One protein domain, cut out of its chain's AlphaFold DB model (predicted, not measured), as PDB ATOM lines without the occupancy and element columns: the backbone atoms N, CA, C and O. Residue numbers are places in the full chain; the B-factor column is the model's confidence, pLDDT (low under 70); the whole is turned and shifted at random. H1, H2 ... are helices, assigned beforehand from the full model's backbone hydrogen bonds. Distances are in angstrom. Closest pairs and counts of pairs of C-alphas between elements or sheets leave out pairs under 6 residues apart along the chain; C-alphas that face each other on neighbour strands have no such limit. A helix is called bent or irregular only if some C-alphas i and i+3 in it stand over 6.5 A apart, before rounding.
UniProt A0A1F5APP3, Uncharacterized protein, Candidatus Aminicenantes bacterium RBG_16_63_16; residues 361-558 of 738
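What this domain is: This is residues 361 to 558 of the 738 residues of an uncharacterized protein of Candidatus Aminicenantes bacterium RBG_16_63_16 (UniProt A0A1F5APP3). Two rough layers of three helices lie crosswise on each other: the long H5 with H2 and H9 on its two sides makes one, and H7, near the middle of the whole, with H3 and H11 on its two sides makes the other. At one end of the long axis H1 packs across H2 and H3, while at the opposite end H6 and H10 lie side by side; the short H4 and H8 pack on H5. The layers are only loosely formed, with helices mostly crossed. The printed part has 198 residues, with eleven named helices, H1 to H11 in order, and no named strand; the class is all helix. It is compact, with a radius of gyration of the C-alphas of 16.2 A, and spans 50 by 40 by 30 A.

Where its parts are: H1 is residues 361 to 370, from C-alpha 361 at (116.692, 101.071, 123.886); it is irregular, with C-alphas 365 and 368 7.3 A apart. H2, residues 378 to 394, is 24.7 A long. H3 is residues 412 to 422, 15.9 A long, and H4 is residues 431 to 434. H5, residues 440 to 463, is the longest at 34.6 A and begins at C-alpha 440 at (119.983, 116.128, 140.456). H6 is residues 466 to 473; it is only just irregular, with C-alphas 470 and 473 6.9 A apart. H7, residues 476 to 494, is 26.0 A long. H8 is residues 498 to 502. H9, residues 504 to 523, is 25.4 A long, with a kink of 48 degrees near residue 514; it is only just irregular, with C-alphas 514 and 517 6.8 A apart. H10 is residues 527 to 536, and H11, residues 539 to 555, is 24.3 A long and ends at C-alpha 555 at (145.156, 93.375, 140.619).

How they stand to each other: H5 is the hub, touching five other helices. It touches H2 at a shallow tilt of 33 degrees, only just short of steep, the same way; their closest C-alphas are those of Ala 386 and Glu 448, 4.7 A apart. It touches H9 at a steep tilt of 40 degrees, the same way, closest at the C-alphas of Ala 453 and Gln 508, 4.3 A. H5 and H7 are close but not clearly touching, with the C-alphas of Leu 454 and Ala 486 7.5 A apart. H7 touches H11 with residues 477 to 485 alone, closest at the C-alphas of Pro 481 and Asp 547, 4.7 A. H7 touches H3 too, closest at the C-alphas of Thr 422 and Arg 484, 6.0 A. H1 touches H2 at a steep tilt of 61 degrees, closest at the C-alphas of Pro 368 and Ala 381, 4.0 A. H6 touches H10 at a shallow tilt of 11 degrees, the same way, closest at the C-alphas of Phe 472 and Arg 534, 5.5 A. H4 touches H5 at Leu 432 and Val 443, whose C-alphas are 5.8 A apart, and H8 touches it at Leu 501 and Arg 446, 5.9 A between C-alphas. H1 and H10, for instance, are apart. Every O i to N i+4 pair is within hydrogen-bond range in H2, H3, H5, H10 and H11; the counts are 4 of 6 in H1, 3 of 4 in H6, 12 of 15 in H7, 14 of 16 in H9 and 0 of 1 in H8, where 2 of 2 O i to N i+3 pairs are within range, while H4 is too short for an i+4 pair.

The domain as a whole: The two C-alphas farthest apart are those of Asp 374 and Thr 526, 50.4 A. The printed part has no cut. The link from H2 to H3, residues 395 to 411, is long; in it residues 399 to 400 pair with residues 410 to 411, parallel. The mean pLDDT of the printed part is 87.4, and residues 369 to 370, 403 to 405, 434 to 438 and 494 to 498 are under 70.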
ATOM      1  N   ASN A 361     115.851  99.995 124.431       83.81
ATOM      2  CA  ASN A 361     116.692 101.071 123.886       83.81
ATOM      3  C   ASN A 361     115.920 102.372 123.667       83.81
ATOM      4  O   ASN A 361     116.345 103.414 124.145       83.81
ATOM      5  N   LEU A 362     114.745 102.286 123.038       77.50
ATOM      6  CA  LEU A 362     113.890 103.448 122.830       77.50
ATOM      7  C   LEU A 362     113.356 103.979 124.166       77.50
ATOM      8  O   LEU A 362     113.324 105.181 124.347       77.50
ATOM      9  N   LEU A 363     113.009 103.125 125.137       78.75
ATOM     10  CA  LEU A 363     112.579 103.604 126.461       78.75
ATOM     11  C   LEU A 363     113.643 104.459 127.160       78.75
ATOM     12  O   LEU A 363     113.305 105.508 127.695       78.75
ATOM     13  N   TRP A 364     114.914 104.047 127.120       86.44
ATOM     14  CA  TRP A 364     116.010 104.851 127.671       86.44
ATOM     15  C   TRP A 364     116.157 106.193 126.952       86.44
ATOM     16  O   TRP A 364     116.372 107.212 127.598       86.44
ATOM     17  N   GLU A 365     115.969 106.220 125.632       82.38
ATOM     18  CA  GLU A 365     115.936 107.474 124.872       82.38
ATOM     19  C   GLU A 365     114.759 108.377 125.299       82.38
ATOM     20  O   GLU A 365     114.881 109.592 125.218       82.38
ATOM     21  N   LEU A 366     113.651 107.820 125.802       75.88
ATOM     22  CA  LEU A 366     112.441 108.570 126.173       75.88
ATOM     23  C   LEU A 366     112.334 108.942 127.656       75.88
ATOM     24  O   LEU A 366     111.545 109.819 127.995       75.88
ATOM     25  N   TYR A 367     113.099 108.323 128.560       81.44
ATOM     26  CA  TYR A 367     112.996 108.624 129.995       81.44
ATOM     27  C   TYR A 367     113.149 110.109 130.366       81.44
ATOM     28  O   TYR A 367     112.396 110.542 131.239       81.44
ATOM     29  N   PRO A 368     114.028 110.907 129.721       82.12
ATOM     30  CA  PRO A 368     114.088 112.357 129.933       82.12
ATOM     31  C   PRO A 368     112.776 113.107 129.702       82.12
ATOM     32  O   PRO A 368     112.577 114.155 130.309       82.12
ATOM     33  N   ASP A 369     111.905 112.559 128.857       68.19
ATOM     34  CA  ASP A 369     110.647 113.173 128.420       68.19
ATOM     35  C   ASP A 369     109.433 112.597 129.175       68.19
ATOM     36  O   ASP A 369     108.338 113.168 129.160       68.19
ATOM     37  N   ILE A 370     109.627 111.435 129.808       68.69
ATOM     38  CA  ILE A 370     108.616 110.704 130.577       68.69
ATOM     39  C   ILE A 370     108.589 111.187 132.026       68.69
ATOM     40  O   ILE A 370     107.516 111.425 132.581       68.69
ATOM     41  N   TYR A 371     109.770 111.318 132.639       75.75
ATOM     42  CA  TYR A 371     109.906 111.583 134.068       75.75
ATOM     43  C   TYR A 371     110.306 113.033 134.330       75.75
ATOM     44  O   TYR A 371     111.383 113.480 133.931       75.75
ATOM     45  N   SER A 372     109.449 113.753 135.050       74.75
ATOM     46  CA  SER A 372     109.734 115.085 135.585       74.75
ATOM     47  C   SER A 372     110.556 115.000 136.883       74.75
ATOM     48  O   SER A 372     110.610 113.930 137.491       74.75
ATOM     49  N   PRO A 373     111.197 116.096 137.342       80.75
ATOM     50  CA  PRO A 373     111.994 116.105 138.576       80.75
ATOM     51  C   PRO A 373     111.270 115.612 139.837       80.75
ATOM     52  O   PRO A 373     111.918 115.092 140.745       80.75
ATOM     53  N   ASP A 374     109.944 115.752 139.877       76.19
ATOM     54  CA  ASP A 374     109.101 115.310 140.992       76.19
ATOM     55  C   ASP A 374     108.787 113.800 140.943       76.19
ATOM     56  O   ASP A 374     108.256 113.238 141.906       76.19
ATOM     57  N   ASP A 375     109.112 113.117 139.839       78.50
ATOM     58  CA  ASP A 375     108.855 111.689 139.669       78.50
ATOM     59  C   ASP A 375     109.903 110.834 140.417       78.50
ATOM     60  O   ASP A 375     111.115 111.022 140.250       78.50
ATOM     61  N   PRO A 376     109.493 109.808 141.190       80.25
ATOM     62  CA  PRO A 376     110.424 108.891 141.850       80.25
ATOM     63  C   PRO A 376     111.376 108.129 140.903       80.25
ATOM     64  O   PRO A 376     112.331 107.503 141.373       80.25
ATOM     65  N   GLN A 377     111.106 108.116 139.598       82.88
ATOM     66  CA  GLN A 377     111.919 107.516 138.542       82.88
ATOM     67  C   GLN A 377     112.790 108.525 137.781       82.88
ATOM     68  O   GLN A 377     113.516 108.123 136.870       82.88
ATOM     69  N   TYR A 378     112.809 109.799 138.185       86.00
ATOM     70  CA  TYR A 378     113.585 110.857 137.530       86.00
ATOM     71  C   TYR A 378     115.082 110.547 137.377       86.00
ATOM     72  O   TYR A 378     115.722 110.958 136.412       86.00
ATOM     73  N   TYR A 379     115.657 109.737 138.264       89.38
ATOM     74  CA  TYR A 379     117.045 109.284 138.136       89.38
ATOM     75  C   TYR A 379     117.332 108.559 136.801       89.38
ATOM     76  O   TYR A 379     118.459 108.597 136.311       89.38
ATOM     77  N   LEU A 380     116.328 107.927 136.174       89.31
ATOM     78  CA  LEU A 380     116.457 107.315 134.846       89.31
ATOM     79  C   LEU A 380     116.637 108.373 133.750       89.31
ATOM     80  O   LEU A 380     117.444 108.180 132.839       89.31
ATOM     81  N   ALA A 381     115.933 109.502 133.860       87.50
ATOM     82  CA  ALA A 381     116.102 110.656 132.982       87.50
ATOM     83  C   ALA A 381     117.515 111.247 133.110       87.50
ATOM     84  O   ALA A 381     118.173 111.480 132.098       87.50
ATOM     85  N   VAL A 382     118.002 111.402 134.347       92.12
ATOM     86  CA  VAL A 382     119.356 111.903 134.649       92.12
ATOM     87  C   VAL A 382     120.435 111.011 134.031       92.12
ATOM     88  O   VAL A 382     121.318 111.509 133.337       92.12
ATOM     89  N   ILE A 383     120.343 109.688 134.220       95.00
ATOM     90  CA  ILE A 383     121.278 108.736 133.597       95.00
ATOM     91  C   ILE A 383     121.246 108.877 132.073       95.00
ATOM     92  O   ILE A 383     122.295 108.924 131.438       95.00
ATOM     93  N   SER A 384     120.052 108.953 131.484       93.12
ATOM     94  CA  SER A 384     119.896 109.033 130.029       93.12
ATOM     95  C   SER A 384     120.548 110.292 129.459       93.12
ATOM     96  O   SER A 384     121.329 110.189 128.518       93.12
ATOM     97  N   ARG A 385     120.289 111.471 130.041       93.25
ATOM     98  CA  ARG A 385     120.859 112.741 129.556       93.25
ATOM     99  C   ARG A 385     122.373 112.816 129.720       93.25
ATOM    100  O   ARG A 385     123.055 113.183 128.766       93.25
ATOM    101  N   ALA A 386     122.899 112.418 130.879       94.38
ATOM    102  CA  ALA A 386     124.343 112.420 131.114       94.38
ATOM    103  C   ALA A 386     125.076 111.520 130.107       94.38
ATOM    104  O   ALA A 386     126.060 111.932 129.497       94.38
ATOM    105  N   ILE A 387     124.565 110.305 129.882       96.12
ATOM    106  CA  ILE A 387     125.169 109.351 128.946       96.12
ATOM    107  C   ILE A 387     125.041 109.832 127.497       96.12
ATOM    108  O   ILE A 387     126.015 109.760 126.754       96.12
ATOM    109  N   GLU A 388     123.888 110.371 127.099       92.62
ATOM    110  CA  GLU A 388     123.669 110.971 125.774       92.62
ATOM    111  C   GLU A 388     124.660 112.113 125.484       92.62
ATOM    112  O   GLU A 388     125.267 112.158 124.408       92.62
ATOM    113  N   SER A 389     124.865 113.003 126.462       90.75
ATOM    114  CA  SER A 389     125.832 114.105 126.386       90.75
ATOM    115  C   SER A 389     127.258 113.575 126.191       90.75
ATOM    116  O   SER A 389     127.966 114.023 125.285       90.75
ATOM    117  N   SER A 390     127.661 112.559 126.962       93.44
ATOM    118  CA  SER A 390     128.989 111.948 126.835       93.44
ATOM    119  C   SER A 390     129.212 111.207 125.519       93.44
ATOM    120  O   SER A 390     130.289 111.306 124.933       93.44
ATOM    121  N   ILE A 391     128.206 110.486 125.018       92.31
ATOM    122  CA  ILE A 391     128.288 109.790 123.724       92.31
ATOM    123  C   ILE A 391     128.495 110.793 122.600       92.31
ATOM    124  O   ILE A 391     129.406 110.619 121.793       92.31
ATOM    125  N   SER A 392     127.676 111.846 122.572       86.12
ATOM    126  CA  SER A 392     127.709 112.859 121.515       86.12
ATOM    127  C   SER A 392     129.071 113.555 121.426       86.12
ATOM    128  O   SER A 392     129.497 113.930 120.337       86.12
ATOM    129  N   LYS A 393     129.762 113.709 122.564       85.94
ATOM    130  CA  LYS A 393     131.084 114.345 122.651       85.94
ATOM    131  C   LYS A 393     132.233 113.402 122.301       85.94
ATOM    132  O   LYS A 393     133.157 113.818 121.611       85.94
ATOM    133  N   GLU A 394     132.203 112.162 122.791       90.44
ATOM    134  CA  GLU A 394     133.380 111.282 122.761       90.44
ATOM    135  C   GLU A 394     133.275 110.146 121.729       90.44
ATOM    136  O   GLU A 394     134.274 109.787 121.110       90.44
ATOM    137  N   ILE A 395     132.089 109.552 121.538       91.56
ATOM    138  CA  ILE A 395     131.904 108.320 120.745       91.56
ATOM    139  C   ILE A 395     130.604 108.296 119.900       91.56
ATOM    140  O   ILE A 395     129.886 107.288 119.921       91.56
ATOM    141  N   PRO A 396     130.288 109.348 119.114       81.75
ATOM    142  CA  PRO A 396     128.986 109.501 118.446       81.75
ATOM    143  C   PRO A 396     128.628 108.344 117.495       81.75
ATOM    144  O   PRO A 396     127.468 107.952 117.409       81.75
ATOM    145  N   ASP A 397     129.624 107.724 116.852       85.44
ATOM    146  CA  ASP A 397     129.421 106.645 115.869       85.44
ATOM    147  C   ASP A 397     129.449 105.228 116.471       85.44
ATOM    148  O   ASP A 397     129.451 104.227 115.746       85.44
ATOM    149  N   LYS A 398     129.554 105.098 117.800       89.25
ATOM    150  CA  LYS A 398     129.683 103.788 118.470       89.25
ATOM    151  C   LYS A 398     128.389 103.297 119.108       89.25
ATOM    152  O   LYS A 398     128.337 102.134 119.518       89.25
ATOM    153  N   VAL A 399     127.353 104.133 119.165       91.62
ATOM    154  CA  VAL A 399     126.110 103.830 119.882       91.62
ATOM    155  C   VAL A 399     124.899 103.813 118.949       91.62
ATOM    156  O   VAL A 399     124.685 104.711 118.141       91.62
ATOM    157  N   GLU A 400     124.093 102.761 119.064       85.88
ATOM    158  CA  GLU A 400     122.813 102.613 118.388       85.88
ATOM    159  C   GLU A 400     121.730 103.447 119.087       85.88
ATOM    160  O   GLU A 400     121.404 103.216 120.261       85.88
ATOM    161  N   HIS A 401     121.121 104.354 118.320       76.69
ATOM    162  CA  HIS A 401     119.960 105.154 118.713       76.69
ATOM    163  C   HIS A 401     118.787 104.849 117.784       76.69
ATOM    164  O   HIS A 401     118.854 105.074 116.573       76.69
ATOM    165  N   ILE A 402     117.679 104.368 118.351       70.12
ATOM    166  CA  ILE A 402     116.481 104.010 117.583       70.12
ATOM    167  C   ILE A 402     115.810 105.263 117.026       70.12
ATOM    168  O   ILE A 402     115.362 105.242 115.879       70.12
ATOM    169  N   SER A 403     115.736 106.340 117.814       61.25
ATOM    170  CA  SER A 403     115.083 107.590 117.399       61.25
ATOM    171  C   SER A 403     115.822 108.303 116.263       61.25
ATOM    172  O   SER A 403     115.177 108.913 115.414       61.25
ATOM    173  N   ARG A 404     117.155 108.177 116.214       63.62
ATOM    174  CA  ARG A 404     118.017 108.789 115.186       63.62
ATOM    175  C   ARG A 404     118.273 107.892 113.976       63.62
ATOM    176  O   ARG A 404     118.746 108.357 112.946       63.62
ATOM    177  N   GLY A 405     117.991 106.593 114.090       59.97
ATOM    178  CA  GLY A 405     118.383 105.611 113.077       59.97
ATOM    179  C   GLY A 405     119.900 105.402 112.985       59.97
ATOM    180  O   GLY A 405     120.380 104.885 111.977       59.97
ATOM    181  N   THR A 406     120.650 105.795 114.018       70.25
ATOM    182  CA  THR A 406     122.093 105.556 114.119       70.25
ATOM    183  C   THR A 406     122.331 104.100 114.488       70.25
ATOM    184  O   THR A 406     121.709 103.582 115.417       70.25
ATOM    185  N   HIS A 407     123.252 103.442 113.787       78.69
ATOM    186  CA  HIS A 407     123.637 102.061 114.056       78.69
ATOM    187  C   HIS A 407     125.044 102.011 114.650       78.69
ATOM    188  O   HIS A 407     125.979 102.548 114.066       78.69
ATOM    189  N   GLY A 408     125.191 101.323 115.783       85.94
ATOM    190  CA  GLY A 408     126.466 101.164 116.474       85.94
ATOM    191  C   GLY A 408     126.595  99.794 117.151       85.94
ATOM    192  O   GLY A 408     125.595  99.107 117.364       85.94
ATOM    193  N   PRO A 409     127.824  99.358 117.484       90.69
ATOM    194  CA  PRO A 409     128.083  98.093 118.180       90.69
ATOM    195  C   PRO A 409     127.636  98.082 119.653       90.69
ATOM    196  O   PRO A 409     127.593  97.009 120.270       90.69
ATOM    197  N   ILE A 410     127.337  99.253 120.222       94.69
ATOM    198  CA  ILE A 410     126.817  99.422 121.578       94.69
ATOM    199  C   ILE A 410     125.376  99.913 121.490       94.69
ATOM    200  O   ILE A 410     125.079 100.831 120.742       94.69
ATOM    201  N   THR A 411     124.473  99.350 122.280       93.62
ATOM    202  CA  THR A 411     123.105  99.880 122.409       93.62
ATOM    203  C   THR A 411     123.066 100.949 123.499       93.62
ATOM    204  O   THR A 411     123.675 100.766 124.555       93.62
ATOM    205  N   PHE A 412     122.326 102.041 123.296       93.50
ATOM    206  CA  PHE A 412     122.128 103.075 124.321       93.50
ATOM    207  C   PHE A 412     121.637 102.490 125.663       93.50
ATOM    208  O   PHE A 412     122.157 102.806 126.733       93.50
ATOM    209  N   GLN A 413     120.726 101.514 125.606       93.69
ATOM    210  CA  GLN A 413     120.242 100.766 126.768       93.69
ATOM    211  C   GLN A 413     121.334  99.986 127.495       93.69
ATOM    212  O   GLN A 413     121.223  99.809 128.708       93.69
ATOM    213  N   THR A 414     122.368  99.505 126.805       95.06
ATOM    214  CA  THR A 414     123.476  98.818 127.474       95.06
ATOM    215  C   THR A 414     124.243  99.781 128.370       95.06
ATOM    216  O   THR A 414     124.486  99.449 129.527       95.06
ATOM    217  N   LEU A 415     124.547 100.991 127.893       96.50
ATOM    218  CA  LEU A 415     125.256 101.997 128.688       96.50
ATOM    219  C   LEU A 415     124.413 102.444 129.889       96.50
ATOM    220  O   LEU A 415     124.819 102.267 131.038       96.50
ATOM    221  N   CYS A 416     123.203 102.949 129.640       96.00
ATOM    222  CA  CYS A 416     122.344 103.470 130.704       96.00
ATOM    223  C   CYS A 416     121.881 102.373 131.674       96.00
ATOM    224  O   CYS A 416     121.872 102.551 132.895       96.00
ATOM    225  N   GLY A 417     121.522 101.208 131.132       93.38
ATOM    226  CA  GLY A 417     121.088 100.058 131.912       93.38
ATOM    227  C   GLY A 417     122.188  99.503 132.804       93.38
ATOM    228  O   GLY A 417     121.880  99.050 133.906       93.38
ATOM    229  N   GLU A 418     123.452  99.551 132.376       94.56
ATOM    230  CA  GLU A 418     124.561  99.115 133.218       94.56
ATOM    231  C   GLU A 418     124.889 100.141 134.307       94.56
ATOM    232  O   GLU A 418     125.026  99.748 135.461       94.56
ATOM    233  N   VAL A 419     124.871 101.446 134.009       94.31
ATOM    234  CA  VAL A 419     125.001 102.511 135.031       94.31
ATOM    235  C   VAL A 419     123.964 102.363 136.142       94.31
ATOM    236  O   VAL A 419     124.290 102.474 137.324       94.31
ATOM    237  N   LYS A 420     122.715 102.049 135.783       91.94
ATOM    238  CA  LYS A 420     121.652 101.782 136.760       91.94
ATOM    239  C   LYS A 420     121.997 100.618 137.703       91.94
ATOM    240  O   LYS A 420     121.592 100.641 138.862       91.94
ATOM    241  N   LYS A 421     122.712  99.592 137.228       89.69
ATOM    242  CA  LYS A 421     123.076  98.407 138.030       89.69
ATOM    243  C   LYS A 421     124.311  98.622 138.898       89.69
ATOM    244  O   LYS A 421     124.430  97.953 139.920       89.69
ATOM    245  N   THR A 422     125.225  99.512 138.512       87.62
ATOM    246  CA  THR A 422     126.475  99.724 139.261       87.62
ATOM    247  C   THR A 422     126.284 100.477 140.574       87.62
ATOM    248  O   THR A 422     127.190 100.490 141.403       87.62
ATOM    249  N   GLY A 423     125.129 101.118 140.780       79.12
ATOM    250  CA  GLY A 423     124.869 101.925 141.973       79.12
ATOM    251  C   GLY A 423     125.577 103.285 141.969       79.12
ATOM    252  O   GLY A 423     125.589 103.965 142.996       79.12
ATOM    253  N   LEU A 424     126.136 103.718 140.830       87.56
ATOM    254  CA  LEU A 424     126.640 105.088 140.659       87.56
ATOM    255  C   LEU A 424     125.518 106.116 140.870       87.56
ATOM    256  O   LEU A 424     125.704 107.090 141.601       87.56
ATOM    257  N   VAL A 425     124.349 105.849 140.277       87.12
ATOM    258  CA  VAL A 425     123.120 106.642 140.403       87.12
ATOM    259  C   VAL A 425     121.936 105.700 140.623       87.12
ATOM    260  O   VAL A 425     121.759 104.732 139.884       87.12
ATOM    261  N   GLY A 426     121.117 105.981 141.633       81.06
ATOM    262  CA  GLY A 426     119.914 105.224 141.970       81.06
ATOM    263  C   GLY A 426     118.771 106.124 142.440       81.06
ATOM    264  O   GLY A 426     118.853 107.351 142.389       81.06
ATOM    265  N   LYS A 427     117.680 105.505 142.902       79.50
ATOM    266  CA  LYS A 427     116.494 106.211 143.400       79.50
ATOM    267  C   LYS A 427     116.809 106.898 144.733       79.50
ATOM    268  O   LYS A 427     116.770 106.249 145.774       79.50
ATOM    269  N   ASN A 428     117.118 108.195 144.684       70.62
ATOM    270  CA  ASN A 428     117.600 108.986 145.827       70.62
ATOM    271  C   ASN A 428     118.793 108.332 146.550       70.62
ATOM    272  O   ASN A 428     118.921 108.397 147.772       70.62
ATOM    273  N   SER A 429     119.640 107.631 145.798       73.19
ATOM    274  CA  SER A 429     120.734 106.824 146.327       73.19
ATOM    275  C   SER A 429     121.868 106.724 145.307       73.19
ATOM    276  O   SER A 429     121.724 107.120 144.150       73.19
ATOM    277  N   GLY A 430     123.000 106.167 145.727       77.00
ATOM    278  CA  GLY A 430     124.158 105.930 144.868       77.00
ATOM    279  C   GLY A 430     125.341 106.834 145.191       77.00
ATOM    280  O   GLY A 430     125.208 107.838 145.895       77.00
ATOM    281  N   ILE A 431     126.513 106.445 144.692       79.50
ATOM    282  CA  ILE A 431     127.796 107.075 145.046       79.50
ATOM    283  C   ILE A 431     127.794 108.563 144.675       79.50
ATOM    284  O   ILE A 431     128.213 109.404 145.469       79.50
ATOM    285  N   LEU A 432     127.253 108.902 143.502       81.62
ATOM    286  CA  LEU A 432     127.205 110.283 143.027       81.62
ATOM    287  C   LEU A 432     126.099 111.102 143.711       81.62
ATOM    288  O   LEU A 432     126.202 112.325 143.771       81.62
ATOM    289  N   PHE A 433     125.080 110.444 144.277       75.31
ATOM    290  CA  PHE A 433     123.979 111.089 144.999       75.31
ATOM    291  C   PHE A 433     124.353 111.429 146.448       75.31
ATOM    292  O   PHE A 433     124.151 112.563 146.883       75.31
ATOM    293  N   ALA A 434     124.969 110.486 147.174       63.12
ATOM    294  CA  ALA A 434     125.433 110.679 148.557       63.12
ATOM    295  C   ALA A 434     126.395 111.875 148.697       63.12
ATOM    296  O   ALA A 434     126.496 112.496 149.748       63.12
ATOM    297  N   ALA A 435     127.051 112.224 147.595       58.69
ATOM    298  CA  ALA A 435     128.009 113.301 147.462       58.69
ATOM    299  C   ALA A 435     127.397 114.701 147.192       58.69
ATOM    300  O   ALA A 435     128.163 115.654 147.038       58.69
ATOM    301  N   THR A 436     126.071 114.840 147.030       59.94
ATOM    302  CA  THR A 436     125.414 116.099 146.582       59.94
ATOM    303  C   THR A 436     124.288 116.608 147.480       59.94
ATOM    304  O   THR A 436     123.864 117.747 147.314       59.94
ATOM    305  N   GLY A 437     123.775 115.799 148.413       57.41
ATOM    306  CA  GLY A 437     122.669 116.227 149.279       57.41
ATOM    307  C   GLY A 437     121.349 116.495 148.538       57.41
ATOM    308  O   GLY A 437     120.598 117.363 148.967       57.41
ATOM    309  N   ILE A 438     121.038 115.719 147.483       65.12
ATOM    310  CA  ILE A 438     119.774 115.748 146.699       65.12
ATOM    311  C   ILE A 438     119.747 116.804 145.563       65.12
ATOM    312  O   ILE A 438     118.695 117.326 145.210       65.12
ATOM    313  N   ASN A 439     120.883 117.116 144.921       83.81
ATOM    314  CA  ASN A 439     120.890 117.965 143.716       83.81
ATOM    315  C   ASN A 439     121.068 117.137 142.429       83.81
ATOM    316  O   ASN A 439     122.182 116.753 142.072       83.81
ATOM    317  N   TRP A 440     119.972 116.910 141.698       85.88
ATOM    318  CA  TRP A 440     119.983 116.128 140.456       85.88
ATOM    319  C   TRP A 440     120.834 116.724 139.334       85.88
ATOM    320  O   TRP A 440     121.425 115.960 138.577       85.88
ATOM    321  N   GLN A 441     120.940 118.051 139.240       87.00
ATOM    322  CA  GLN A 441     121.780 118.698 138.233       87.00
ATOM    323  C   GLN A 441     123.261 118.384 138.480       87.00
ATOM    324  O   GLN A 441     123.973 117.980 137.567       87.00
ATOM    325  N   GLN A 442     123.713 118.470 139.733       86.00
ATOM    326  CA  GLN A 442     125.092 118.115 140.081       86.00
ATOM    327  C   GLN A 442     125.375 116.621 139.879       86.00
ATOM    328  O   GLN A 442     126.484 116.247 139.501       86.00
ATOM    329  N   VAL A 443     124.390 115.752 140.140       88.19
ATOM    330  CA  VAL A 443     124.512 114.314 139.850       88.19
ATOM    331  C   VAL A 443     124.685 114.085 138.348       88.19
ATOM    332  O   VAL A 443     125.551 113.302 137.960       88.19
ATOM    333  N   GLU A 444     123.903 114.781 137.518       90.88
ATOM    334  CA  GLU A 444     123.996 114.726 136.055       90.88
ATOM    335  C   GLU A 444     125.380 115.171 135.563       90.88
ATOM    336  O   GLU A 444     126.053 114.409 134.874       90.88
ATOM    337  N   GLU A 445     125.853 116.340 136.004       89.88
ATOM    338  CA  GLU A 445     127.167 116.897 135.641       89.88
ATOM    339  C   GLU A 445     128.328 115.977 136.052       89.88
ATOM    340  O   GLU A 445     129.274 115.763 135.290       89.88
ATOM    341  N   ARG A 446     128.260 115.383 137.250       89.12
ATOM    342  CA  ARG A 446     129.282 114.437 137.728       89.12
ATOM    343  C   ARG A 446     129.266 113.138 136.940       89.12
ATOM    344  O   ARG A 446     130.334 112.628 136.610       89.12
ATOM    345  N   LEU A 447     128.084 112.600 136.645       92.38
ATOM    346  CA  LEU A 447     127.963 111.392 135.834       92.38
ATOM    347  C   LEU A 447     128.496 111.639 134.417       92.38
ATOM    348  O   LEU A 447     129.235 110.805 133.897       92.38
ATOM    349  N   GLU A 448     128.192 112.798 133.832       93.62
ATOM    350  CA  GLU A 448     128.731 113.202 132.535       93.62
ATOM    351  C   GLU A 448     130.264 113.302 132.579       93.62
ATOM    352  O   GLU A 448     130.954 112.751 131.723       93.62
ATOM    353  N   SER A 449     130.824 113.944 133.608       92.56
ATOM    354  CA  SER A 449     132.277 114.043 133.792       92.56
ATOM    355  C   SER A 449     132.945 112.667 133.899       92.56
ATOM    356  O   SER A 449     133.968 112.425 133.253       92.56
ATOM    357  N   VAL A 450     132.338 111.735 134.646       93.50
ATOM    358  CA  VAL A 450     132.806 110.344 134.773       93.50
ATOM    359  C   VAL A 450     132.870 109.654 133.416       93.50
ATOM    360  O   VAL A 450     133.901 109.070 133.083       93.50
ATOM    361  N   PHE A 451     131.807 109.732 132.618       96.56
ATOM    362  CA  PHE A 451     131.762 109.054 131.324       96.56
ATOM    363  C   PHE A 451     132.624 109.739 130.261       96.56
ATOM    364  O   PHE A 451     133.297 109.044 129.501       96.56
ATOM    365  N   ASN A 452     132.712 111.071 130.265       96.31
ATOM    366  CA  ASN A 452     133.644 111.814 129.411       96.31
ATOM    367  C   ASN A 452     135.102 111.423 129.700       96.31
ATOM    368  O   ASN A 452     135.892 111.213 128.781       96.31
ATOM    369  N   ALA A 453     135.467 111.305 130.979       96.56
ATOM    370  CA  ALA A 453     136.805 110.887 131.388       96.56
ATOM    371  C   ALA A 453     137.082 109.411 131.057       96.56
ATOM    372  O   ALA A 453     138.168 109.091 130.575       96.56
ATOM    373  N   LEU A 454     136.109 108.521 131.278       97.56
ATOM    374  CA  LEU A 454     136.226 107.095 130.959       97.56
ATOM    375  C   LEU A 454     136.411 106.874 129.455       97.56
ATOM    376  O   LEU A 454     137.347 106.189 129.045       97.56
ATOM    377  N   PHE A 455     135.551 107.470 128.626       97.69
ATOM    378  CA  PHE A 455     135.656 107.355 127.173       97.69
ATOM    379  C   PHE A 455     136.927 108.021 126.649       97.69
ATOM    380  O   PHE A 455     137.620 107.407 125.843       97.69
ATOM    381  N   GLY A 456     137.307 109.190 127.173       96.94
ATOM    382  CA  GLY A 456     138.586 109.823 126.846       96.94
ATOM    383  C   GLY A 456     139.789 108.922 127.156       96.94
ATOM    384  O   GLY A 456     140.683 108.777 126.323       96.94
ATOM    385  N   ALA A 457     139.793 108.247 128.311       97.50
ATOM    386  CA  ALA A 457     140.843 107.290 128.672       97.50
ATOM    387  C   ALA A 457     140.893 106.102 127.699       97.50
ATOM    388  O   ALA A 457     141.973 105.710 127.257       97.50
ATOM    389  N   MET A 458     139.731 105.555 127.332       97.69
ATOM    390  CA  MET A 458     139.634 104.458 126.368       97.69
ATOM    391  C   MET A 458     140.071 104.866 124.957       97.69
ATOM    392  O   MET A 458     140.718 104.084 124.261       97.69
ATOM    393  N   ILE A 459     139.726 106.075 124.518       96.31
ATOM    394  CA  ILE A 459     140.136 106.609 123.216       96.31
ATOM    395  C   ILE A 459     141.652 106.784 123.183       96.31
ATOM    396  O   ILE A 459     142.284 106.342 122.227       96.31
ATOM    397  N   ASP A 460     142.239 107.372 124.227       96.00
ATOM    398  CA  ASP A 460     143.684 107.579 124.314       96.00
ATOM    399  C   ASP A 460     144.462 106.261 124.296       96.00
ATOM    400  O   ASP A 460     145.337 106.096 123.453       96.00
ATOM    401  N   LEU A 461     144.109 105.303 125.161       96.44
ATOM    402  CA  LEU A 461     144.756 103.980 125.200       96.44
ATOM    403  C   LEU A 461     144.507 103.167 123.919       96.44
ATOM    404  O   LEU A 461     145.321 102.332 123.519       96.44
ATOM    405  N   GLY A 462     143.380 103.427 123.258       94.12
ATOM    406  CA  GLY A 462     143.002 102.815 121.995       94.12
ATOM    407  C   GLY A 462     143.771 103.317 120.779       94.12
ATOM    408  O   GLY A 462     143.734 102.630 119.761       94.12
ATOM    409  N   LYS A 463     144.469 104.461 120.848       93.06
ATOM    410  CA  LYS A 463     145.291 104.967 119.728       93.06
ATOM    411  C   LYS A 463     146.383 103.969 119.351       93.06
ATOM    412  O   LYS A 463     146.556 103.677 118.172       93.06
ATOM    413  N   ASP A 464     147.012 103.376 120.359       86.81
ATOM    414  CA  ASP A 464     148.050 102.356 120.189       86.81
ATOM    415  C   ASP A 464     147.467 100.932 120.082       86.81
ATOM    416  O   ASP A 464     148.179  99.978 119.786       86.81
ATOM    417  N   ASN A 465     146.151 100.773 120.291       89.62
ATOM    418  CA  ASN A 465     145.459  99.485 120.412       89.62
ATOM    419  C   ASN A 465     144.101  99.484 119.683       89.62
ATOM    420  O   ASN A 465     143.076  99.071 120.233       89.62
ATOM    421  N   VAL A 466     144.074  99.953 118.431       90.94
ATOM    422  CA  VAL A 466     142.825 100.227 117.688       90.94
ATOM    423  C   VAL A 466     141.882  99.017 117.648       90.94
ATOM    424  O   VAL A 466     140.679  99.162 117.875       90.94
ATOM    425  N   ALA A 467     142.432  97.817 117.425       92.50
ATOM    426  CA  ALA A 467     141.662  96.575 117.347       92.50
ATOM    427  C   ALA A 467     140.968  96.212 118.671       92.50
ATOM    428  O   ALA A 467     139.863  95.675 118.654       92.50
ATOM    429  N   VAL A 468     141.564  96.535 119.825       95.75
ATOM    430  CA  VAL A 468     140.951  96.273 121.140       95.75
ATOM    431  C   VAL A 468     139.621  97.014 121.250       95.75
ATOM    432  O   VAL A 468     138.607  96.435 121.649       95.75
ATOM    433  N   ASN A 469     139.605  98.274 120.817       94.38
ATOM    434  CA  ASN A 469     138.416  99.109 120.835       94.38
ATOM    435  C   ASN A 469     137.388  98.702 119.782       94.38
ATOM    436  O   ASN A 469     136.214  98.563 120.127       94.38
ATOM    437  N   SER A 470     137.797  98.491 118.527       91.12
ATOM    438  CA  SER A 470     136.854  98.150 117.454       91.12
ATOM    439  C   SER A 470     136.241  96.759 117.617       91.12
ATOM    440  O   SER A 470     135.045  96.590 117.378       91.12
ATOM    441  N   GLU A 471     137.031  95.777 118.051       93.50
ATOM    442  CA  GLU A 471     136.611  94.373 118.064       93.50
ATOM    443  C   GLU A 471     135.994  93.934 119.390       93.50
ATOM    444  O   GLU A 471     135.188  92.998 119.400       93.50
ATOM    445  N   PHE A 472     136.337  94.589 120.507       95.25
ATOM    446  CA  PHE A 472     135.924  94.125 121.829       95.25
ATOM    447  C   PHE A 472     135.391  95.220 122.759       95.25
ATOM    448  O   PHE A 472     134.220  95.152 123.139       95.25
ATOM    449  N   PHE A 473     136.193  96.212 123.145       96.06
ATOM    450  CA  PHE A 473     135.832  97.138 124.227       96.06
ATOM    451  C   PHE A 473     134.659  98.056 123.872       96.06
ATOM    452  O   PHE A 473     133.747  98.184 124.688       96.06
ATOM    453  N   PHE A 474     134.591  98.603 122.652       95.62
ATOM    454  CA  PHE A 474     133.402  99.327 122.181       95.62
ATOM    455  C   PHE A 474     132.360  98.386 121.571       95.62
ATOM    456  O   PHE A 474     131.878  98.572 120.457       95.62
ATOM    457  N   THR A 475     131.988  97.358 122.327       94.56
ATOM    458  CA  THR A 475     130.859  96.472 122.029       94.56
ATOM    459  C   THR A 475     130.070  96.231 123.308       94.56
ATOM    460  O   THR A 475     130.631  96.353 124.397       94.56
ATOM    461  N   ASN A 476     128.794  95.839 123.211       93.38
ATOM    462  CA  ASN A 476     127.973  95.565 124.404       93.38
ATOM    463  C   ASN A 476     128.672  94.632 125.420       93.38
ATOM    464  O   ASN A 476     128.613  94.879 126.620       93.38
ATOM    465  N   ASN A 477     129.364  93.586 124.954       92.00
ATOM    466  CA  ASN A 477     129.994  92.603 125.843       92.00
ATOM    467  C   ASN A 477     131.299  93.105 126.481       92.00
ATOM    468  O   ASN A 477     131.635  92.656 127.574       92.00
ATOM    469  N   GLY A 478     132.027  94.015 125.824       94.38
ATOM    470  CA  GLY A 478     133.262  94.591 126.366       94.38
ATOM    471  C   GLY A 478     133.017  95.795 127.274       94.38
ATOM    472  O   GLY A 478     133.648  95.910 128.322       94.38
ATOM    473  N   ILE A 479     132.061  96.660 126.922       96.38
ATOM    474  CA  ILE A 479     131.828  97.909 127.657       96.38
ATOM    475  C   ILE A 479     131.162  97.678 129.019       96.38
ATOM    476  O   ILE A 479     131.424  98.421 129.961       96.38
ATOM    477  N   ILE A 480     130.340  96.630 129.159       95.94
ATOM    478  CA  ILE A 480     129.646  96.303 130.417       95.94
ATOM    479  C   ILE A 480     130.642  96.071 131.572       95.94
ATOM    480  O   ILE A 480     130.542  96.779 132.577       95.94
ATOM    481  N   PRO A 481     131.622  95.148 131.461       95.75
ATOM    482  CA  PRO A 481     132.673  94.990 132.468       95.75
ATOM    483  C   PRO A 481     133.445  96.282 132.757       95.75
ATOM    484  O   PRO A 481     133.707  96.589 133.918       95.75
ATOM    485  N   ILE A 482     133.757  97.077 131.728       97.44
ATOM    486  CA  ILE A 482     134.491  98.341 131.891       97.44
ATOM    487  C   ILE A 482     133.688  99.341 132.733       97.44
ATOM    488  O   ILE A 482     134.247  99.954 133.638       97.44
ATOM    489  N   ILE A 483     132.373  99.463 132.518       97.31
ATOM    490  CA  ILE A 483     131.498 100.333 133.325       97.31
ATOM    491  C   ILE A 483     131.454  99.874 134.791       97.31
ATOM    492  O   ILE A 483     131.482 100.702 135.705       97.31
ATOM    493  N   ARG A 484     131.424  98.560 135.043       95.19
ATOM    494  CA  ARG A 484     131.465  97.997 136.406       95.19
ATOM    495  C   ARG A 484     132.798  98.256 137.102       95.19
ATOM    496  O   ARG A 484     132.818  98.567 138.292       95.19
ATOM    497  N   ILE A 485     133.904  98.127 136.374       95.88
ATOM    498  CA  ILE A 485     135.250  98.464 136.857       95.88
ATOM    499  C   ILE A 485     135.326  99.958 137.162       95.88
ATOM    500  O   ILE A 485     135.728 100.321 138.262       95.88
ATOM    501  N   ALA A 486     134.857 100.815 136.253       95.19
ATOM    502  CA  ALA A 486     134.811 102.256 136.463       95.19
ATOM    503  C   ALA A 486     134.049 102.608 137.746       95.19
ATOM    504  O   ALA A 486     134.561 103.358 138.572       95.19
ATOM    505  N   ALA A 487     132.884 102.001 137.983       92.88
ATOM    506  CA  ALA A 487     132.131 102.217 139.215       92.88
ATOM    507  C   ALA A 487     132.897 101.807 140.487       92.88
ATOM    508  O   ALA A 487     132.827 102.518 141.491       92.88
ATOM    509  N   ARG A 488     133.659 100.705 140.446       92.00
ATOM    510  CA  ARG A 488     134.532 100.290 141.559       92.00
ATOM    511  C   ARG A 488     135.702 101.246 141.772       92.00
ATOM    512  O   ARG A 488     135.979 101.575 142.920       92.00
ATOM    513  N   ILE A 489     136.316 101.754 140.700       92.31
ATOM    514  CA  ILE A 489     137.360 102.790 140.777       92.31
ATOM    515  C   ILE A 489     136.809 104.037 141.481       92.31
ATOM    516  O   ILE A 489     137.420 104.524 142.427       92.31
ATOM    517  N   ILE A 490     135.618 104.514 141.090       89.19
ATOM    518  CA  ILE A 490     134.969 105.649 141.766       89.19
ATOM    519  C   ILE A 490     134.712 105.333 143.251       89.19
ATOM    520  O   ILE A 490     134.970 106.167 144.120       89.19
ATOM    521  N   GLY A 491     134.208 104.133 143.551       83.75
ATOM    522  CA  GLY A 491     133.879 103.708 144.913       83.75
ATOM    523  C   GLY A 491     135.083 103.552 145.849       83.75
ATOM    524  O   GLY A 491     134.912 103.739 147.054       83.75
ATOM    525  N   GLN A 492     136.266 103.234 145.318       80.25
ATOM    526  CA  GLN A 492     137.496 103.040 146.091       80.25
ATOM    527  C   GLN A 492     138.342 104.316 146.168       80.25
ATOM    528  O   GLN A 492     138.612 104.802 147.263       80.25
ATOM    529  N   ASP A 493     138.717 104.882 145.019       71.75
ATOM    530  CA  ASP A 493     139.742 105.930 144.949       71.75
ATOM    531  C   ASP A 493     139.169 107.344 145.066       71.75
ATOM    532  O   ASP A 493     139.897 108.284 145.377       71.75
ATOM    533  N   ILE A 494     137.869 107.520 144.805       69.94
ATOM    534  CA  ILE A 494     137.255 108.855 144.668       69.94
ATOM    535  C   ILE A 494     136.218 109.134 145.757       69.94
ATOM    536  O   ILE A 494     135.855 110.284 146.003       69.94
ATOM    537  N   LYS A 495     135.791 108.106 146.497       65.88
ATOM    538  CA  LYS A 495     134.830 108.236 147.601       65.88
ATOM    539  C   LYS A 495     135.291 109.220 148.693       65.88
ATOM    540  O   LYS A 495     134.439 109.796 149.362       65.88
ATOM    541  N   GLY A 496     136.604 109.425 148.852       62.53
ATOM    542  CA  GLY A 496     137.198 110.365 149.814       62.53
ATOM    543  C   GLY A 496     137.480 111.783 149.289       62.53
ATOM    544  O   GLY A 496     137.599 112.694 150.102       62.53
ATOM    545  N   ASP A 497     137.550 111.996 147.966       69.88
ATOM    546  CA  ASP A 497     137.814 113.309 147.349       69.88
ATOM    547  C   ASP A 497     136.931 113.531 146.111       69.88
ATOM    548  O   ASP A 497     137.321 113.387 144.949       69.88
ATOM    549  N   LEU A 498     135.690 113.919 146.388       69.69
ATOM    550  CA  LEU A 498     134.660 114.144 145.379       69.69
ATOM    551  C   LEU A 498     134.951 115.354 144.476       69.69
ATOM    552  O   LEU A 498     134.293 115.492 143.442       69.69
ATOM    553  N   GLN A 499     135.922 116.218 144.811       72.62
ATOM    554  CA  GLN A 499     136.299 117.338 143.939       72.62
ATOM    555  C   GLN A 499     136.972 116.859 142.648       72.62
ATOM    556  O   GLN A 499     136.905 117.547 141.625       72.62
ATOM    557  N   ILE A 500     137.576 115.665 142.664       77.31
ATOM    558  CA  ILE A 500     138.189 115.049 141.479       77.31
ATOM    559  C   ILE A 500     137.140 114.786 140.392       77.31
ATOM    560  O   ILE A 500     137.450 114.905 139.208       77.31
ATOM    561  N   LEU A 501     135.882 114.516 140.764       79.00
ATOM    562  CA  LEU A 501     134.796 114.282 139.804       79.00
ATOM    563  C   LEU A 501     134.517 115.498 138.915       79.00
ATOM    564  O   LEU A 501     134.053 115.333 137.793       79.00
ATOM    565  N   SER A 502     134.840 116.707 139.373       77.88
ATOM    566  CA  SER A 502     134.722 117.930 138.572       77.88
ATOM    567  C   SER A 502     135.965 118.209 137.714       77.88
ATOM    568  O   SER A 502     135.959 119.131 136.902       77.88
ATOM    569  N   ARG A 503     137.045 117.433 137.873       85.94
ATOM    570  CA  ARG A 503     138.333 117.619 137.185       85.94
ATOM    571  C   ARG A 503     138.565 116.505 136.168       85.94
ATOM    572  O   ARG A 503     139.356 115.590 136.399       85.94
ATOM    573  N   ARG A 504     137.910 116.623 135.008       86.56
ATOM    574  CA  ARG A 504     137.926 115.623 133.921       86.56
ATOM    575  C   ARG A 504     139.316 115.046 133.620       86.56
ATOM    576  O   ARG A 504     139.452 113.834 133.547       86.56
ATOM    577  N   GLN A 505     140.340 115.888 133.448       89.62
ATOM    578  CA  GLN A 505     141.694 115.430 133.096       89.62
ATOM    579  C   GLN A 505     142.304 114.526 134.174       89.62
ATOM    580  O   GLN A 505     142.848 113.476 133.858       89.62
ATOM    581  N   ILE A 506     142.159 114.890 135.452       90.50
ATOM    582  CA  ILE A 506     142.660 114.072 136.566       90.50
ATOM    583  C   ILE A 506     141.913 112.739 136.603       90.50
ATOM    584  O   ILE A 506     142.533 111.686 136.720       90.50
ATOM    585  N   LEU A 507     140.588 112.780 136.452       91.81
ATOM    586  CA  LEU A 507     139.752 111.585 136.438       91.81
ATOM    587  C   LEU A 507     140.096 110.644 135.269       91.81
ATOM    588  O   LEU A 507     140.138 109.428 135.440       91.81
ATOM    589  N   GLN A 508     140.401 111.203 134.099       95.00
ATOM    590  CA  GLN A 508     140.842 110.453 132.925       95.00
ATOM    591  C   GLN A 508     142.182 109.757 133.180       95.00
ATOM    592  O   GLN A 508     142.320 108.578 132.861       95.00
ATOM    593  N   GLU A 509     143.142 110.432 133.815       94.81
ATOM    594  CA  GLU A 509     144.418 109.819 134.204       94.81
ATOM    595  C   GLU A 509     144.246 108.729 135.274       94.81
ATOM    596  O   GLU A 509     144.943 107.713 135.235       94.81
ATOM    597  N   VAL A 510     143.291 108.880 136.199       93.75
ATOM    598  CA  VAL A 510     142.915 107.798 137.125       93.75
ATOM    599  C   VAL A 510     142.402 106.591 136.341       93.75
ATOM    600  O   VAL A 510     142.925 105.496 136.525       93.75
ATOM    601  N   PHE A 511     141.451 106.770 135.419       96.56
ATOM    602  CA  PHE A 511     140.960 105.658 134.599       96.56
ATOM    603  C   PHE A 511     142.062 105.011 133.763       96.56
ATOM    604  O   PHE A 511     142.126 103.784 133.716       96.56
ATOM    605  N   LYS A 512     142.968 105.793 133.163       96.56
ATOM    606  CA  LYS A 512     144.100 105.245 132.405       96.56
ATOM    607  C   LYS A 512     144.939 104.298 133.250       96.56
ATOM    608  O   LYS A 512     145.160 103.175 132.819       96.56
ATOM    609  N   LYS A 513     145.309 104.686 134.475       94.94
ATOM    610  CA  LYS A 513     146.104 103.835 135.383       94.94
ATOM    611  C   LYS A 513     145.488 102.453 135.611       94.94
ATOM    612  O   LYS A 513     146.222 101.485 135.737       94.94
ATOM    613  N   TYR A 514     144.161 102.358 135.666       96.50
ATOM    614  CA  TYR A 514     143.467 101.079 135.841       96.50
ATOM    615  C   TYR A 514     143.209 100.339 134.526       96.50
ATOM    616  O   TYR A 514     143.126  99.116 134.518       96.50
ATOM    617  N   LEU A 515     143.048 101.052 133.412       97.38
ATOM    618  CA  LEU A 515     142.753 100.434 132.122       97.38
ATOM    619  C   LEU A 515     144.015  99.996 131.366       97.38
ATOM    620  O   LEU A 515     143.914  99.067 130.568       97.38
ATOM    621  N   THR A 516     145.187 100.587 131.626       97.25
ATOM    622  CA  THR A 516     146.459 100.229 130.967       97.25
ATOM    623  C   THR A 516     146.745  98.720 130.978       97.25
ATOM    624  O   THR A 516     146.908  98.173 129.887       97.25
ATOM    625  N   PRO A 517     146.668  97.993 132.115       97.44
ATOM    626  CA  PRO A 517     146.941  96.551 132.132       97.44
ATOM    627  C   PRO A 517     145.972  95.746 131.254       97.44
ATOM    628  O   PRO A 517     146.306  94.679 130.730       97.44
ATOM    629  N   LEU A 518     144.745  96.251 131.074       97.62
ATOM    630  CA  LEU A 518     143.763  95.637 130.184       97.62
ATOM    631  C   LEU A 518     144.159  95.853 128.723       97.62
ATOM    632  O   LEU A 518     144.163  94.900 127.948       97.62
ATOM    633  N   TYR A 519     144.502  97.087 128.352       97.50
ATOM    634  CA  TYR A 519     144.919  97.409 126.989       97.50
ATOM    635  C   TYR A 519     146.214  96.700 126.600       97.50
ATOM    636  O   TYR A 519     146.286  96.188 125.490       97.50
ATOM    637  N   GLU A 520     147.182  96.565 127.501       95.62
ATOM    638  CA  GLU A 520     148.400  95.787 127.252       95.62
ATOM    639  C   GLU A 520     148.089  94.301 127.025       95.62
ATOM    640  O   GLU A 520     148.536  93.695 126.045       95.62
ATOM    641  N   PHE A 521     147.257  93.702 127.886       96.69
ATOM    642  CA  PHE A 521     146.891  92.296 127.742       96.69
ATOM    643  C   PHE A 521     146.115  92.029 126.451       96.69
ATOM    644  O   PHE A 521     146.474  91.111 125.714       96.69
ATOM    645  N   TYR A 522     145.051  92.788 126.175       96.44
ATOM    646  CA  TYR A 522     144.217  92.578 124.988       96.44
ATOM    647  C   TYR A 522     144.895  93.077 123.706       96.44
ATOM    648  O   TYR A 522     144.682  92.484 122.653       96.44
ATOM    649  N   GLY A 523     145.760  94.088 123.791       95.94
ATOM    650  CA  GLY A 523     146.592  94.573 122.686       95.94
ATOM    651  C   GLY A 523     147.598  93.534 122.197       95.94
ATOM    652  O   GLY A 523     147.889  93.466 121.008       95.94
ATOM    653  N   SER A 524     148.045  92.635 123.083       94.94
ATOM    654  CA  SER A 524     148.879  91.480 122.711       94.94
ATOM    655  C   SER A 524     148.135  90.364 121.956       94.94
ATOM    656  O   SER A 524     148.750  89.364 121.580       94.94
ATOM    657  N   LYS A 525     146.809  90.469 121.785       96.19
ATOM    658  CA  LYS A 525     145.961  89.410 121.212       96.19
ATOM    659  C   LYS A 525     145.645  89.663 119.748       96.19
ATOM    660  O   LYS A 525     145.576  90.799 119.288       96.19
ATOM    661  N   THR A 526     145.405  88.583 119.009       95.06
ATOM    662  CA  THR A 526     145.002  88.683 117.605       95.06
ATOM    663  C   THR A 526     143.529  89.093 117.484       95.06
ATOM    664  O   THR A 526     142.734  88.903 118.405       95.06
ATOM    665  N   ILE A 527     143.121  89.616 116.325       93.38
ATOM    666  CA  ILE A 527     141.709  89.949 116.049       93.38
ATOM    667  C   ILE A 527     140.765  88.745 116.288       93.38
ATOM    668  O   ILE A 527     139.737  88.921 116.947       93.38
ATOM    669  N   PRO A 528     141.085  87.511 115.836       93.94
ATOM    670  CA  PRO A 528     140.293  86.326 116.173       93.94
ATOM    671  C   PRO A 528     140.139  86.069 117.677       93.94
ATOM    672  O   PRO A 528     139.047  85.690 118.115       93.94
ATOM    673  N   ASP A 529     141.187  86.305 118.469       93.44
ATOM    674  CA  ASP A 529     141.140  86.156 119.928       93.44
ATOM    675  C   ASP A 529     140.211  87.202 120.555       93.44
ATOM    676  O   ASP A 529     139.370  86.867 121.389       93.44
ATOM    677  N   LEU A 530     140.295  88.460 120.111       94.19
ATOM    678  CA  LEU A 530     139.399  89.540 120.549       94.19
ATOM    679  C   LEU A 530     137.934  89.217 120.231       94.19
ATOM    680  O   LEU A 530     137.060  89.335 121.095       94.19
ATOM    681  N   ALA A 531     137.665  88.701 119.031       89.44
ATOM    682  CA  ALA A 531     136.339  88.225 118.654       89.44
ATOM    683  C   ALA A 531     135.884  87.025 119.509       89.44
ATOM    684  O   ALA A 531     134.697  86.900 119.828       89.44
ATOM    685  N   HIS A 532     136.802  86.137 119.904       90.31
ATOM    686  CA  HIS A 532     136.508  85.052 120.839       90.31
ATOM    687  C   HIS A 532     136.133  85.590 122.225       90.31
ATOM    688  O   HIS A 532     135.095  85.188 122.750       90.31
ATOM    689  N   PHE A 533     136.889  86.541 122.783       90.38
ATOM    690  CA  PHE A 533     136.548  87.186 124.056       90.38
ATOM    691  C   PHE A 533     135.183  87.870 124.004       90.38
ATOM    692  O   PHE A 533     134.358  87.667 124.898       90.38
ATOM    693  N   ARG A 534     134.888  88.584 122.912       89.19
ATOM    694  CA  ARG A 534     133.569  89.182 122.682       89.19
ATOM    695  C   ARG A 534     132.453  88.139 122.719       89.19
ATOM    696  O   ARG A 534     131.435  88.380 123.362       89.19
ATOM    697  N   ARG A 535     132.614  86.991 122.051       87.31
ATOM    698  CA  ARG A 535     131.603  85.914 122.044       87.31
ATOM    699  C   ARG A 535     131.487  85.209 123.397       87.31
ATOM    700  O   ARG A 535     130.376  84.907 123.825       87.31
ATOM    701  N   ALA A 536     132.602  84.978 124.085       80.50
ATOM    702  CA  ALA A 536     132.623  84.361 125.409       80.50
ATOM    703  C   ALA A 536     131.944  85.241 126.476       80.50
ATOM    704  O   ALA A 536     131.333  84.723 127.409       80.50
ATOM    705  N   GLY A 537     131.988  86.565 126.304       73.88
ATOM    706  CA  GLY A 537     131.327  87.546 127.164       73.88
ATOM    707  C   GLY A 537     129.810  87.673 126.974       73.88
ATOM    708  O   GLY A 537     129.235  88.660 127.419       73.88
ATOM    709  N   THR A 538     129.143  86.737 126.292       79.31
ATOM    710  CA  THR A 538     127.703  86.855 126.005       79.31
ATOM    711  C   THR A 538     126.851  86.428 127.205       79.31
ATOM    712  O   THR A 538     127.078  85.382 127.813       79.31
ATOM    713  N   GLY A 539     125.834  87.231 127.529       79.19
ATOM    714  CA  GLY A 539     124.952  87.003 128.676       79.19
ATOM    715  C   GLY A 539     125.606  87.335 130.023       79.19
ATOM    716  O   GLY A 539     126.815  87.530 130.127       79.19
ATOM    717  N   ASN A 540     124.801  87.391 131.087       77.62
ATOM    718  CA  ASN A 540     125.259  87.908 132.383       77.62
ATOM    719  C   ASN A 540     126.400  87.074 133.004       77.62
ATOM    720  O   ASN A 540     127.316  87.628 133.602       77.62
ATOM    721  N   SER A 541     126.385  85.746 132.829       76.88
ATOM    722  CA  SER A 541     127.471  84.874 133.307       76.88
ATOM    723  C   SER A 541     128.786  85.128 132.557       76.88
ATOM    724  O   SER A 541     129.834  85.248 133.190       76.88
ATOM    725  N   GLY A 542     128.742  85.279 131.227       83.25
ATOM    726  CA  GLY A 542     129.925  85.601 130.421       83.25
ATOM    727  C   GLY A 542     130.501  86.981 130.752       83.25
ATOM    728  O   GLY A 542     131.716  87.139 130.875       83.25
ATOM    729  N   GLN A 543     129.629  87.967 130.975       87.81
ATOM    730  CA  GLN A 543     130.012  89.318 131.403       87.81
ATOM    731  C   GLN A 543     130.693  89.302 132.775       87.81
ATOM    732  O   GLN A 543     131.735  89.926 132.936       87.81
ATOM    733  N   ASN A 544     130.162  88.537 133.734       87.69
ATOM    734  CA  ASN A 544     130.778  88.369 135.053       87.69
ATOM    735  C   ASN A 544     132.174  87.738 134.961       87.69
ATOM    736  O   ASN A 544     133.102  88.256 135.562       87.69
ATOM    737  N   LYS A 545     132.350  86.682 134.156       86.25
ATOM    738  CA  LYS A 545     133.672  86.061 133.944       86.25
ATOM    739  C   LYS A 545     134.674  87.016 133.293       86.25
ATOM    740  O   LYS A 545     135.866  86.964 133.581       86.25
ATOM    741  N   THR A 546     134.197  87.862 132.383       91.38
ATOM    742  CA  THR A 546     135.033  88.870 131.717       91.38
ATOM    743  C   THR A 546     135.471  89.950 132.704       91.38
ATOM    744  O   THR A 546     136.644  90.309 132.728       91.38
ATOM    745  N   ASP A 547     134.544  90.421 133.536       92.88
ATOM    746  CA  ASP A 547     134.805  91.344 134.641       92.88
ATOM    747  C   ASP A 547     135.832  90.764 135.632       92.88
ATOM    748  O   ASP A 547     136.827  91.427 135.931       92.88
ATOM    749  N   ASP A 548     135.656  89.509 136.054       89.81
ATOM    750  CA  ASP A 548     136.565  88.821 136.981       89.81
ATOM    751  C   ASP A 548     137.995  88.771 136.413       89.81
ATOM    752  O   ASP A 548     138.937  89.229 137.057       89.81
ATOM    753  N   ARG A 549     138.154  88.357 135.146       91.88
ATOM    754  CA  ARG A 549     139.460  88.354 134.462       91.88
ATOM    755  C   ARG A 549     140.087  89.745 134.379       91.88
ATOM    756  O   ARG A 549     141.286  89.899 134.587       91.88
ATOM    757  N   MET A 550     139.309  90.759 134.004       96.06
ATOM    758  CA  MET A 550     139.818  92.132 133.930       96.06
ATOM    759  C   MET A 550     140.248  92.630 135.315       96.06
ATOM    760  O   MET A 550     141.293  93.258 135.448       96.06
ATOM    761  N   THR A 551     139.492  92.288 136.355       93.94
ATOM    762  CA  THR A 551     139.836  92.600 137.744       93.94
ATOM    763  C   THR A 551     141.152  91.937 138.152       93.94
ATOM    764  O   THR A 551     142.006  92.597 138.736       93.94
ATOM    765  N   GLU A 552     141.368  90.665 137.810       90.56
ATOM    766  CA  GLU A 552     142.635  89.968 138.071       90.56
ATOM    767  C   GLU A 552     143.822  90.640 137.371       90.56
ATOM    768  O   GLU A 552     144.883  90.789 137.976       90.56
ATOM    769  N   LEU A 553     143.652  91.079 136.118       96.06
ATOM    770  CA  LEU A 553     144.687  91.816 135.385       96.06
ATOM    771  C   LEU A 553     145.040  93.132 136.081       96.06
ATOM    772  O   LEU A 553     146.219  93.419 136.260       96.06
ATOM    773  N   ILE A 554     144.035  93.886 136.530       95.81
ATOM    774  CA  ILE A 554     144.232  95.114 137.312       95.81
ATOM    775  C   ILE A 554     144.974  94.811 138.617       95.81
ATOM    776  O   ILE A 554     145.916  95.514 138.981       95.81
ATOM    777  N   ARG A 555     144.583  93.741 139.318       91.94
ATOM    778  CA  ARG A 555     145.156  93.375 140.619       91.94
ATOM    779  C   ARG A 555     146.627  92.967 140.564       91.94
ATOM    780  O   ARG A 555     147.285  93.024 141.598       91.94
ATOM    781  N   LYS A 556     147.170  92.632 139.388       90.44
ATOM    782  CA  LYS A 556     148.621  92.423 139.220       90.44
ATOM    783  C   LYS A 556     149.430  93.674 139.562       90.44
ATOM    784  O   LYS A 556     150.512  93.553 140.121       90.44
ATOM    785  N   GLU A 557     148.892  94.854 139.266       92.12
ATOM    786  CA  GLU A 557     149.521  96.144 139.578       92.12
ATOM    787  C   GLU A 557     148.881  96.844 140.780       92.12
ATOM    788  O   GLU A 557     149.514  97.661 141.451       92.12
ATOM    789  N   LYS A 558     147.613  96.529 141.065       89.31
ATOM    790  CA  LYS A 558     146.818  97.106 142.154       89.31
ATOM    791  C   LYS A 558     146.240  96.004 143.045       89.31
ATOM    792  O   LYS A 558     145.035  95.754 142.977       89.31
TER     793      LYS A 558